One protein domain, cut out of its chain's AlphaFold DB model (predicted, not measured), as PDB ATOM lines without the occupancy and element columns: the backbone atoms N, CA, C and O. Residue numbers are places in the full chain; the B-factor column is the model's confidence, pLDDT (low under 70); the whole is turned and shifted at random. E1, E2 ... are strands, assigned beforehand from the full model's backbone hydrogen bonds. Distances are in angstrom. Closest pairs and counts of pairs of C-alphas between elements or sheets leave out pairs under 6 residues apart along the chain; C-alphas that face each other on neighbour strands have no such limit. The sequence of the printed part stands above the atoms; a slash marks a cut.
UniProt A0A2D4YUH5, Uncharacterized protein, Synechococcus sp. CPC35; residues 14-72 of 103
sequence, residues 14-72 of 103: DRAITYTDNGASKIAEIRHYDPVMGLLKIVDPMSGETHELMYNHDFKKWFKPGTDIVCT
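Overview. This is residues 14 to 72 of the 103 residues of an uncharacterized protein of Synechococcus sp. CPC35 (UniProt A0A2D4YUH5). What shape do these coordinates make? They make a small barrel of one curled, five-stranded sheet, with residues 70 to 71 bridging its edge strands E1 and E5 by short pairings. What is it built of? The printed part has 59 residues, no named helix and five named strands, E1 E2 E3 E4 E5 along the chain and in that order across the antiparallel sheet; the class is all strand. The whole is compact, with a radius of gyration of the C-alphas of 10.6 A and spans of 29 by 22 by 19 A.

Arrangement. How does the longest strand pair? E2, residues 24 to 34, bends by 79 degrees at residue 31. It forms a hairpin with E1, residues 16 to 21, at 122 degrees between directions, N 19 and O 26 being 2.9 A apart, and another with E3, residues 39 to 43, at 127 degrees, N 31 and O 41 being 2.8 A apart. How does the sheet go on? E4, residues 50 to 56, forms hairpins with E3, N 42 to O 51 being 3.0 A, and with E5, residues 61 to 63, N 56 to O 61 being 2.8 A. The five strands form a meander, each the antiparallel neighbour of the one before. What of the edges? E1 and E5 are apart, but residues 70 to 71 pair antiparallel with residues 19 to 20 of E1 and 62 to 63 of E5.

Along the chain. How long are the strands? From first to last C-alpha, E2 measures 25.8 A, E4 19.1 A, E1 16.0 A, E3 13.8 A and E5 6.4 A. Where are the anchors? C-alpha 16 of E1 is at (-38.176, 29.383, 36.306), and C-alpha 63 of E5 is at (-27.719, 22.339, 25.362).

Size, cuts and confidence. How far does it reach? The two C-alphas farthest apart, of Met 46 and Asp 58, are 30.6 A apart. Is anything broken or uncertain? The printed part has no cut, its links are tight but for the short one from E3 to E4, and no printed residue is under 70 in pLDDT.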
ATOM      1  N   ASP A  14     -36.817  30.518  41.508       83.25
ATOM      2  CA  ASP A  14     -35.473  30.032  41.146       83.25
ATOM      3  C   ASP A  14     -35.491  28.867  40.140       83.25
ATOM      4  O   ASP A  14     -34.484  28.573  39.499       83.25
ATOM      5  N   ARG A  15     -36.625  28.165  40.009       88.19
ATOM      6  CA  ARG A  15     -36.785  27.085  39.023       88.19
ATOM      7  C   ARG A  15     -37.233  27.585  37.661       88.19
ATOM      8  O   ARG A  15     -37.137  26.815  36.706       88.19
ATOM      9  N   ALA A  16     -37.752  28.805  37.568       91.19
ATOM     10  CA  ALA A  16     -38.176  29.383  36.306       91.19
ATOM     11  C   ALA A  16     -36.952  29.912  35.551       91.19
ATOM     12  O   ALA A  16     -36.238  30.791  36.027       91.19
ATOM     13  N   ILE A  17     -36.716  29.376  34.359       93.00
ATOM     14  CA  ILE A  17     -35.582  29.747  33.513       93.00
ATOM     15  C   ILE A  17     -36.026  30.004  32.082       93.00
ATOM     16  O   ILE A  17     -37.091  29.562  31.650       93.00
ATOM     17  N   THR A  18     -35.162  30.673  31.325       94.75
ATOM     18  CA  THR A  18     -35.337  30.858  29.886       94.75
ATOM     19  C   THR A  18     -34.460  29.868  29.129       94.75
ATOM     20  O   THR A  18     -33.282  29.682  29.448       94.75
ATOM     21  N   TYR A  19     -35.023  29.266  28.090       95.44
ATOM     22  CA  TYR A  19     -34.282  28.510  27.089       95.44
ATOM     23  C   TYR A  19     -34.597  29.055  25.695       95.44
ATOM     24  O   TYR A  19     -35.632  29.682  25.474       95.44
ATOM     25  N   THR A  20     -33.683  28.863  24.758       96.56
ATOM     26  CA  THR A  20     -33.868  29.201  23.350       96.56
ATOM     27  C   THR A  20     -34.073  27.921  22.570       96.56
ATOM     28  O   THR A  20     -33.365  26.951  22.805       96.56
ATOM     29  N   ASP A  21     -35.017  27.939  21.640       95.38
ATOM     30  CA  ASP A  21     -35.313  26.849  20.719       95.38
ATOM     31  C   ASP A  21     -35.582  27.446  19.337       95.38
ATOM     32  O   ASP A  21     -36.459  28.300  19.198       95.38
ATOM     33  N   ASN A  22     -34.800  27.048  18.330       93.69
ATOM     34  CA  ASN A  22     -34.892  27.588  16.967       93.69
ATOM     35  C   ASN A  22     -34.872  29.137  16.918       93.69
ATOM     36  O   ASN A  22     -35.596  29.772  16.152       93.69
ATOM     37  N   GLY A  23     -34.072  29.766  17.789       91.56
ATOM     38  CA  GLY A  23     -33.959  31.226  17.906       91.56
ATOM     39  C   GLY A  23     -35.080  31.920  18.693       91.56
ATOM     40  O   GLY A  23     -34.970  33.114  18.966       91.56
ATOM     41  N   ALA A  24     -36.125  31.201  19.110       94.00
ATOM     42  CA  ALA A  24     -37.190  31.738  19.952       94.00
ATOM     43  C   ALA A  24     -36.892  31.499  21.439       94.00
ATOM     44  O   ALA A  24     -36.582  30.380  21.847       94.00
ATOM     45  N   SER A  25     -37.024  32.541  22.260       95.00
ATOM     46  CA  SER A  25     -36.924  32.420  23.719       95.00
ATOM     47  C   SER A  25     -38.233  31.909  24.316       95.00
ATOM     48  O   SER A  25     -39.306  32.439  24.028       95.00
ATOM     49  N   LYS A  26     -38.131  30.903  25.180       95.06
ATOM     50  CA  LYS A  26     -39.235  30.226  25.867       95.06
ATOM     51  C   LYS A  26     -38.923  30.093  27.358       95.06
ATOM     52  O   LYS A  26     -37.766  30.173  27.766       95.06
ATOM     53  N   ILE A  27     -39.958  29.889  28.170       94.12
ATOM     54  CA  ILE A  27     -39.830  29.680  29.619       94.12
ATOM     55  C   ILE A  27     -39.911  28.187  29.924       94.12
ATOM     56  O   ILE A  27     -40.717  27.481  29.328       94.12
ATOM     57  N   ALA A  28     -39.101  27.716  30.867       95.12
ATOM     58  CA  ALA A  28     -39.146  26.355  31.379       95.12
ATOM     59  C   ALA A  28     -38.976  26.314  32.903       95.12
ATOM     60  O   ALA A  28     -38.497  27.263  33.522       95.12
ATOM     61  N   GLU A  29     -39.358  25.189  33.502       93.88
ATOM     62  CA  GLU A  29     -39.146  24.887  34.916       93.88
ATOM     63  C   GLU A  29     -38.067  23.814  35.078       93.88
ATOM     64  O   GLU A  29     -38.146  22.742  34.475       93.88
ATOM     65  N   ILE A  30     -37.096  24.051  35.954       93.12
ATOM     66  CA  ILE A  30     -36.090  23.050  36.317       93.12
ATOM     67  C   ILE A  30     -36.727  21.942  37.152       93.12
ATOM     68  O   ILE A  30     -37.337  22.180  38.199       93.12
ATOM     69  N   ARG A  31     -36.528  20.698  36.712       92.00
ATOM     70  CA  ARG A  31     -37.009  19.488  37.394       92.00
ATOM     71  C   ARG A  31     -35.897  18.630  37.970       92.00
ATOM     72  O   ARG A  31     -36.138  17.909  38.935       92.00
ATOM     73  N   HIS A  32     -34.702  18.701  37.400       90.50
ATOM     74  CA  HIS A  32     -33.533  17.999  37.905       90.50
ATOM     75  C   HIS A  32     -32.265  18.735  37.486       90.50
ATOM     76  O   HIS A  32     -32.212  19.282  36.388       90.50
ATOM     77  N   TYR A  33     -31.262  18.721  38.352       87.31
ATOM     78  CA  TYR A  33     -29.949  19.292  38.102       87.31
ATOM     79  C   TYR A  33     -28.902  18.423  38.801       87.31
ATOM     80  O   TYR A  33     -29.031  18.150  39.995       87.31
ATOM     81  N   ASP A  34     -27.899  17.988  38.043       86.31
ATOM     82  CA  ASP A  34     -26.741  17.241  38.523       86.31
ATOM     83  C   ASP A  34     -25.458  18.021  38.160       86.31
ATOM     84  O   ASP A  34     -25.034  18.002  36.996       86.31
ATOM     85  N   PRO A  35     -24.832  18.716  39.131       82.00
ATOM     86  CA  PRO A  35     -23.593  19.466  38.917       82.00
ATOM     87  C   PRO A  35     -22.367  18.575  38.697       82.00
ATOM     88  O   PRO A  35     -21.345  19.068  38.236       82.00
ATOM     89  N   VAL A  36     -22.409  17.291  39.053       82.56
ATOM     90  CA  VAL A  36     -21.255  16.389  38.920       82.56
ATOM     91  C   VAL A  36     -21.193  15.823  37.510       82.56
ATOM     92  O   VAL A  36     -20.123  15.737  36.911       82.56
ATOM     93  N   MET A  37     -22.349  15.434  36.979       85.38
ATOM     94  CA  MET A  37     -22.463  14.882  35.629       85.38
ATOM     95  C   MET A  37     -22.694  15.961  34.568       85.38
ATOM     96  O   MET A  37     -22.628  15.660  33.378       85.38
ATOM     97  N   GLY A  38     -22.979  17.202  34.976       89.00
ATOM     98  CA  GLY A  38     -23.317  18.282  34.056       89.00
ATOM     99  C   GLY A  38     -24.616  17.988  33.310       89.00
ATOM    100  O   GLY A  38     -24.672  18.160  32.091       89.00
ATOM    101  N   LEU A  39     -25.649  17.535  34.033       91.75
ATOM    102  CA  LEU A  39     -26.971  17.211  33.481       91.75
ATOM    103  C   LEU A  39     -28.054  18.141  34.042       91.75
ATOM    104  O   LEU A  39     -28.098  18.425  35.238       91.75
ATOM    105  N   LEU A  40     -28.961  18.584  33.175       93.38
ATOM    106  CA  LEU A  40     -30.099  19.431  33.532       93.38
ATOM    107  C   LEU A  40     -31.365  18.885  32.870       93.38
ATOM    108  O   LEU A  40     -31.358  18.516  31.700       93.38
ATOM    109  N   LYS A  41     -32.470  18.853  33.613       95.19
ATOM    110  CA  LYS A  41     -33.798  18.521  33.092       95.19
ATOM    111  C   LYS A  41     -34.721  19.705  33.290       95.19
ATOM    112  O   LYS A  41     -34.936  20.132  34.429       95.19
ATOM    113  N   ILE A  42     -35.302  20.180  32.198       95.62
ATOM    114  CA  ILE A  42     -36.268  21.279  32.201       95.62
ATOM    115  C   ILE A  42     -37.582  20.802  31.593       95.62
ATOM    116  O   ILE A  42     -37.593  19.894  30.762       95.62
ATOM    117  N   VAL A  43     -38.685  21.404  32.018       96.12
ATOM    118  CA  VAL A  43     -40.017  21.154  31.465       96.12
ATOM    119  C   VAL A  43     -40.580  22.455  30.931       96.12
ATOM    120  O   VAL A  43     -40.636  23.443  31.661       96.12
ATOM    121  N   ASP A  44     -41.009  22.445  29.676       95.00
ATOM    122  CA  ASP A  44     -41.797  23.530  29.107       95.00
ATOM    123  C   ASP A  44     -43.224  23.451  29.688       95.00
ATOM    124  O   ASP A  44     -43.909  22.441  29.506       95.00
ATOM    125  N   PRO A  45     -43.698  24.472  30.423       91.38
ATOM    126  CA  PRO A  45     -45.006  24.435  31.064       91.38
ATOM    127  C   PRO A  45     -46.168  24.581  30.069       91.38
ATOM    128  O   PRO A  45     -47.297  24.246  30.419       91.38
ATOM    129  N   MET A  46     -45.916  25.083  28.856       90.88
ATOM    130  CA  MET A  46     -46.933  25.290  27.824       90.88
ATOM    131  C   MET A  46     -47.192  24.004  27.041       90.88
ATOM    132  O   MET A  46     -48.347  23.679  26.768       90.88
ATOM    133  N   SER A  47     -46.134  23.275  26.673       93.38
ATOM    134  CA  SER A  47     -46.251  22.015  25.924       93.38
ATOM    135  C   SER A  47     -46.252  20.769  26.815       93.38
ATOM    136  O   SER A  47     -46.700  19.709  26.383       93.38
ATOM    137  N   GLY A  48     -45.744  20.872  28.046       92.94
ATOM    138  CA  GLY A  48     -45.475  19.729  28.920       92.94
ATOM    139  C   GLY A  48     -44.255  18.905  28.493       92.94
ATOM    140  O   GLY A  48     -43.978  17.865  29.094       92.94
ATOM    141  N   GLU A  49     -43.524  19.336  27.462       95.19
ATOM    142  CA  GLU A  49     -42.356  18.614  26.969       95.19
ATOM    143  C   GLU A  49     -41.198  18.710  27.968       95.19
ATOM    144  O   GLU A  49     -40.925  19.756  28.554       95.19
ATOM    145  N   THR A  50     -40.501  17.590  28.156       96.31
ATOM    146  CA  THR A  50     -39.282  17.529  28.962       96.31
ATOM    147  C   THR A  50     -38.062  17.557  28.056       96.31
ATOM    148  O   THR A  50     -37.958  16.761  27.122       96.31
ATOM    149  N   HIS A  51     -37.100  18.418  28.371       96.19
ATOM    150  CA  HIS A  51     -35.807  18.446  27.701       96.19
ATOM    151  C   HIS A  51     -34.702  18.041  28.673       96.19
ATOM    152  O   HIS A  51     -34.624  18.539  29.799       96.19
ATOM    153  N   GLU A  52     -33.845  17.132  28.218       96.25
ATOM    154  CA  GLU A  52     -32.628  16.717  28.910       96.25
ATOM    155  C   GLU A  52     -31.442  17.398  28.231       96.25
ATOM    156  O   GLU A  52     -31.259  17.288  27.018       96.25
ATOM    157  N   LEU A  53     -30.681  18.156  29.014       95.69
ATOM    158  CA  LEU A  53     -29.586  18.991  28.550       95.69
ATOM    159  C   LEU A  53     -28.276  18.557  29.196       95.69
ATOM    160  O   LEU A  53     -28.241  18.104  30.342       95.69
ATOM    161  N   MET A  54     -27.199  18.774  28.455       94.38
ATOM    162  CA  MET A  54     -25.824  18.588  28.890       94.38
ATOM    163  C   MET A  54     -25.136  19.945  28.987       94.38
ATOM    164  O   MET A  54     -25.427  20.854  28.204       94.38
ATOM    165  N   TYR A  55     -24.221  20.090  29.937       93.06
ATOM    166  CA  TYR A  55     -23.415  21.297  30.045       93.06
ATOM    167  C   TYR A  55     -22.249  21.269  29.054       93.06
ATOM    168  O   TYR A  55     -21.478  20.313  28.998       93.06
ATOM    169  N   ASN A  56     -22.103  22.340  28.280       89.81
ATOM    170  CA  ASN A  56     -20.922  22.602  27.477       89.81
ATOM    171  C   ASN A  56     -20.008  23.575  28.232       89.81
ATOM    172  O   ASN A  56     -20.372  24.736  28.429       89.81
ATOM    173  N   HIS A  57     -18.818  23.109  28.619       85.25
ATOM    174  CA  HIS A  57     -17.842  23.921  29.348       85.25
ATOM    175  C   HIS A  57     -17.187  25.009  28.484       85.25
ATOM    176  O   HIS A  57     -16.903  26.086  29.006       85.25
ATOM    177  N   ASP A  58     -17.000  24.772  27.183       87.50
ATOM    178  CA  ASP A  58     -16.372  25.736  26.270       87.50
ATOM    179  C   ASP A  58     -17.261  26.971  26.076       87.50
ATOM    180  O   ASP A  58     -16.792  28.109  26.103       87.50
ATOM    181  N   PHE A  59     -18.570  26.749  25.923       86.94
ATOM    182  CA  PHE A  59     -19.553  27.816  25.701       86.94
ATOM    183  C   PHE A  59     -20.278  28.268  26.968       86.94
ATOM    184  O   PHE A  59     -21.066  29.212  26.898       86.94
ATOM    185  N   LYS A  60     -20.032  27.604  28.104       88.50
ATOM    186  CA  LYS A  60     -20.698  27.834  29.397       88.50
ATOM    187  C   LYS A  60     -22.225  27.850  29.294       88.50
ATOM    188  O   LYS A  60     -22.896  28.761  29.782       88.50
ATOM    189  N   LYS A  61     -22.778  26.865  28.586       91.06
ATOM    190  CA  LYS A  61     -24.214  26.770  28.292       91.06
ATOM    191  C   LYS A  61     -24.707  25.343  28.391       91.06
ATOM    192  O   LYS A  61     -23.996  24.403  28.047       91.06
ATOM    193  N   TRP A  62     -25.962  25.202  28.784       93.81
ATOM    194  CA  TRP A  62     -26.698  23.952  28.674       93.81
ATOM    195  C   TRP A  62     -27.237  23.811  27.259       93.81
ATOM    196  O   TRP A  62     -27.722  24.788  26.689       93.81
ATOM    197  N   PHE A  63     -27.178  22.613  26.690       95.62
ATOM    198  CA  PHE A  63     -27.719  22.339  25.362       95.62
ATOM    199  C   PHE A  63     -28.289  20.924  25.276       95.62
ATOM    200  O   PHE A  63     -27.845  20.024  25.990       95.62
ATOM    201  N   LYS A  64     -29.265  20.715  24.391       96.19
ATOM    202  CA  LYS A  64     -29.772  19.377  24.060       96.19
ATOM    203  C   LYS A  64     -29.109  18.897  22.758       96.19
ATOM    204  O   LYS A  64     -29.297  19.538  21.720       96.19
ATOM    205  N   PRO A  65     -28.352  17.783  22.775       93.12
ATOM    206  CA  PRO A  65     -27.684  17.265  21.583       93.12
ATOM    207  C   PRO A  65     -28.642  17.032  20.407       93.12
ATOM    208  O   PRO A  65     -29.748  16.522  20.587       93.12
ATOM    209  N   GLY A  66     -28.201  17.388  19.196       93.50
ATOM    210  CA  GLY A  66     -28.981  17.201  17.967       93.50
ATOM    211  C   GLY A  66     -30.158  18.166  17.793       93.50
ATOM    212  O   GLY A  66     -31.006  17.930  16.939       93.50
ATOM    213  N   THR A  67     -30.228  19.233  18.593       94.62
ATOM    214  CA  THR A  67     -31.262  20.273  18.499       94.62
ATOM    215  C   THR A  67     -30.649  21.658  18.690       94.62
ATOM    216  O   THR A  67     -29.545  21.773  19.217       94.62
ATOM    217  N   ASP A  68     -31.403  22.703  18.351       94.06
ATOM    218  CA  ASP A  68     -31.015  24.100  18.595       94.06
ATOM    219  C   ASP A  68     -31.370  24.585  20.012       94.06
ATOM    220  O   ASP A  68     -31.326  25.783  20.302       94.06
ATOM    221  N   ILE A  69     -31.743  23.662  20.907       95.12
ATOM    222  CA  ILE A  69     -32.142  23.995  22.270       95.12
ATOM    223  C   ILE A  69     -30.913  24.319  23.114       95.12
ATOM    224  O   ILE A  69     -30.056  23.460  23.345       95.12
ATOM    225  N   VAL A  70     -30.879  25.543  23.640       95.00
ATOM    226  CA  VAL A  70     -29.835  26.031  24.548       95.00
ATOM    227  C   VAL A  70     -30.431  26.777  25.734       95.00
ATOM    228  O   VAL A  70     -31.463  27.433  25.625       95.00
ATOM    229  N   CYS A  71     -29.776  26.711  26.885       91.94
ATOM    230  CA  CYS A  71     -30.220  27.371  28.103       91.94
ATOM    231  C   CYS A  71     -29.027  27.933  28.884       91.94
ATOM    232  O   CYS A  71     -27.963  27.312  28.969       91.94
ATOM    233  N   THR A  72     -29.223  29.109  29.476       85.56
ATOM    234  CA  THR A  72     -28.287  29.694  30.437       85.56
ATOM    235  C   THR A  72     -28.884  29.537  31.828       85.56
ATOM    236  O   THR A  72     -29.845  30.218  32.174       85.56
TER     237      THR A  72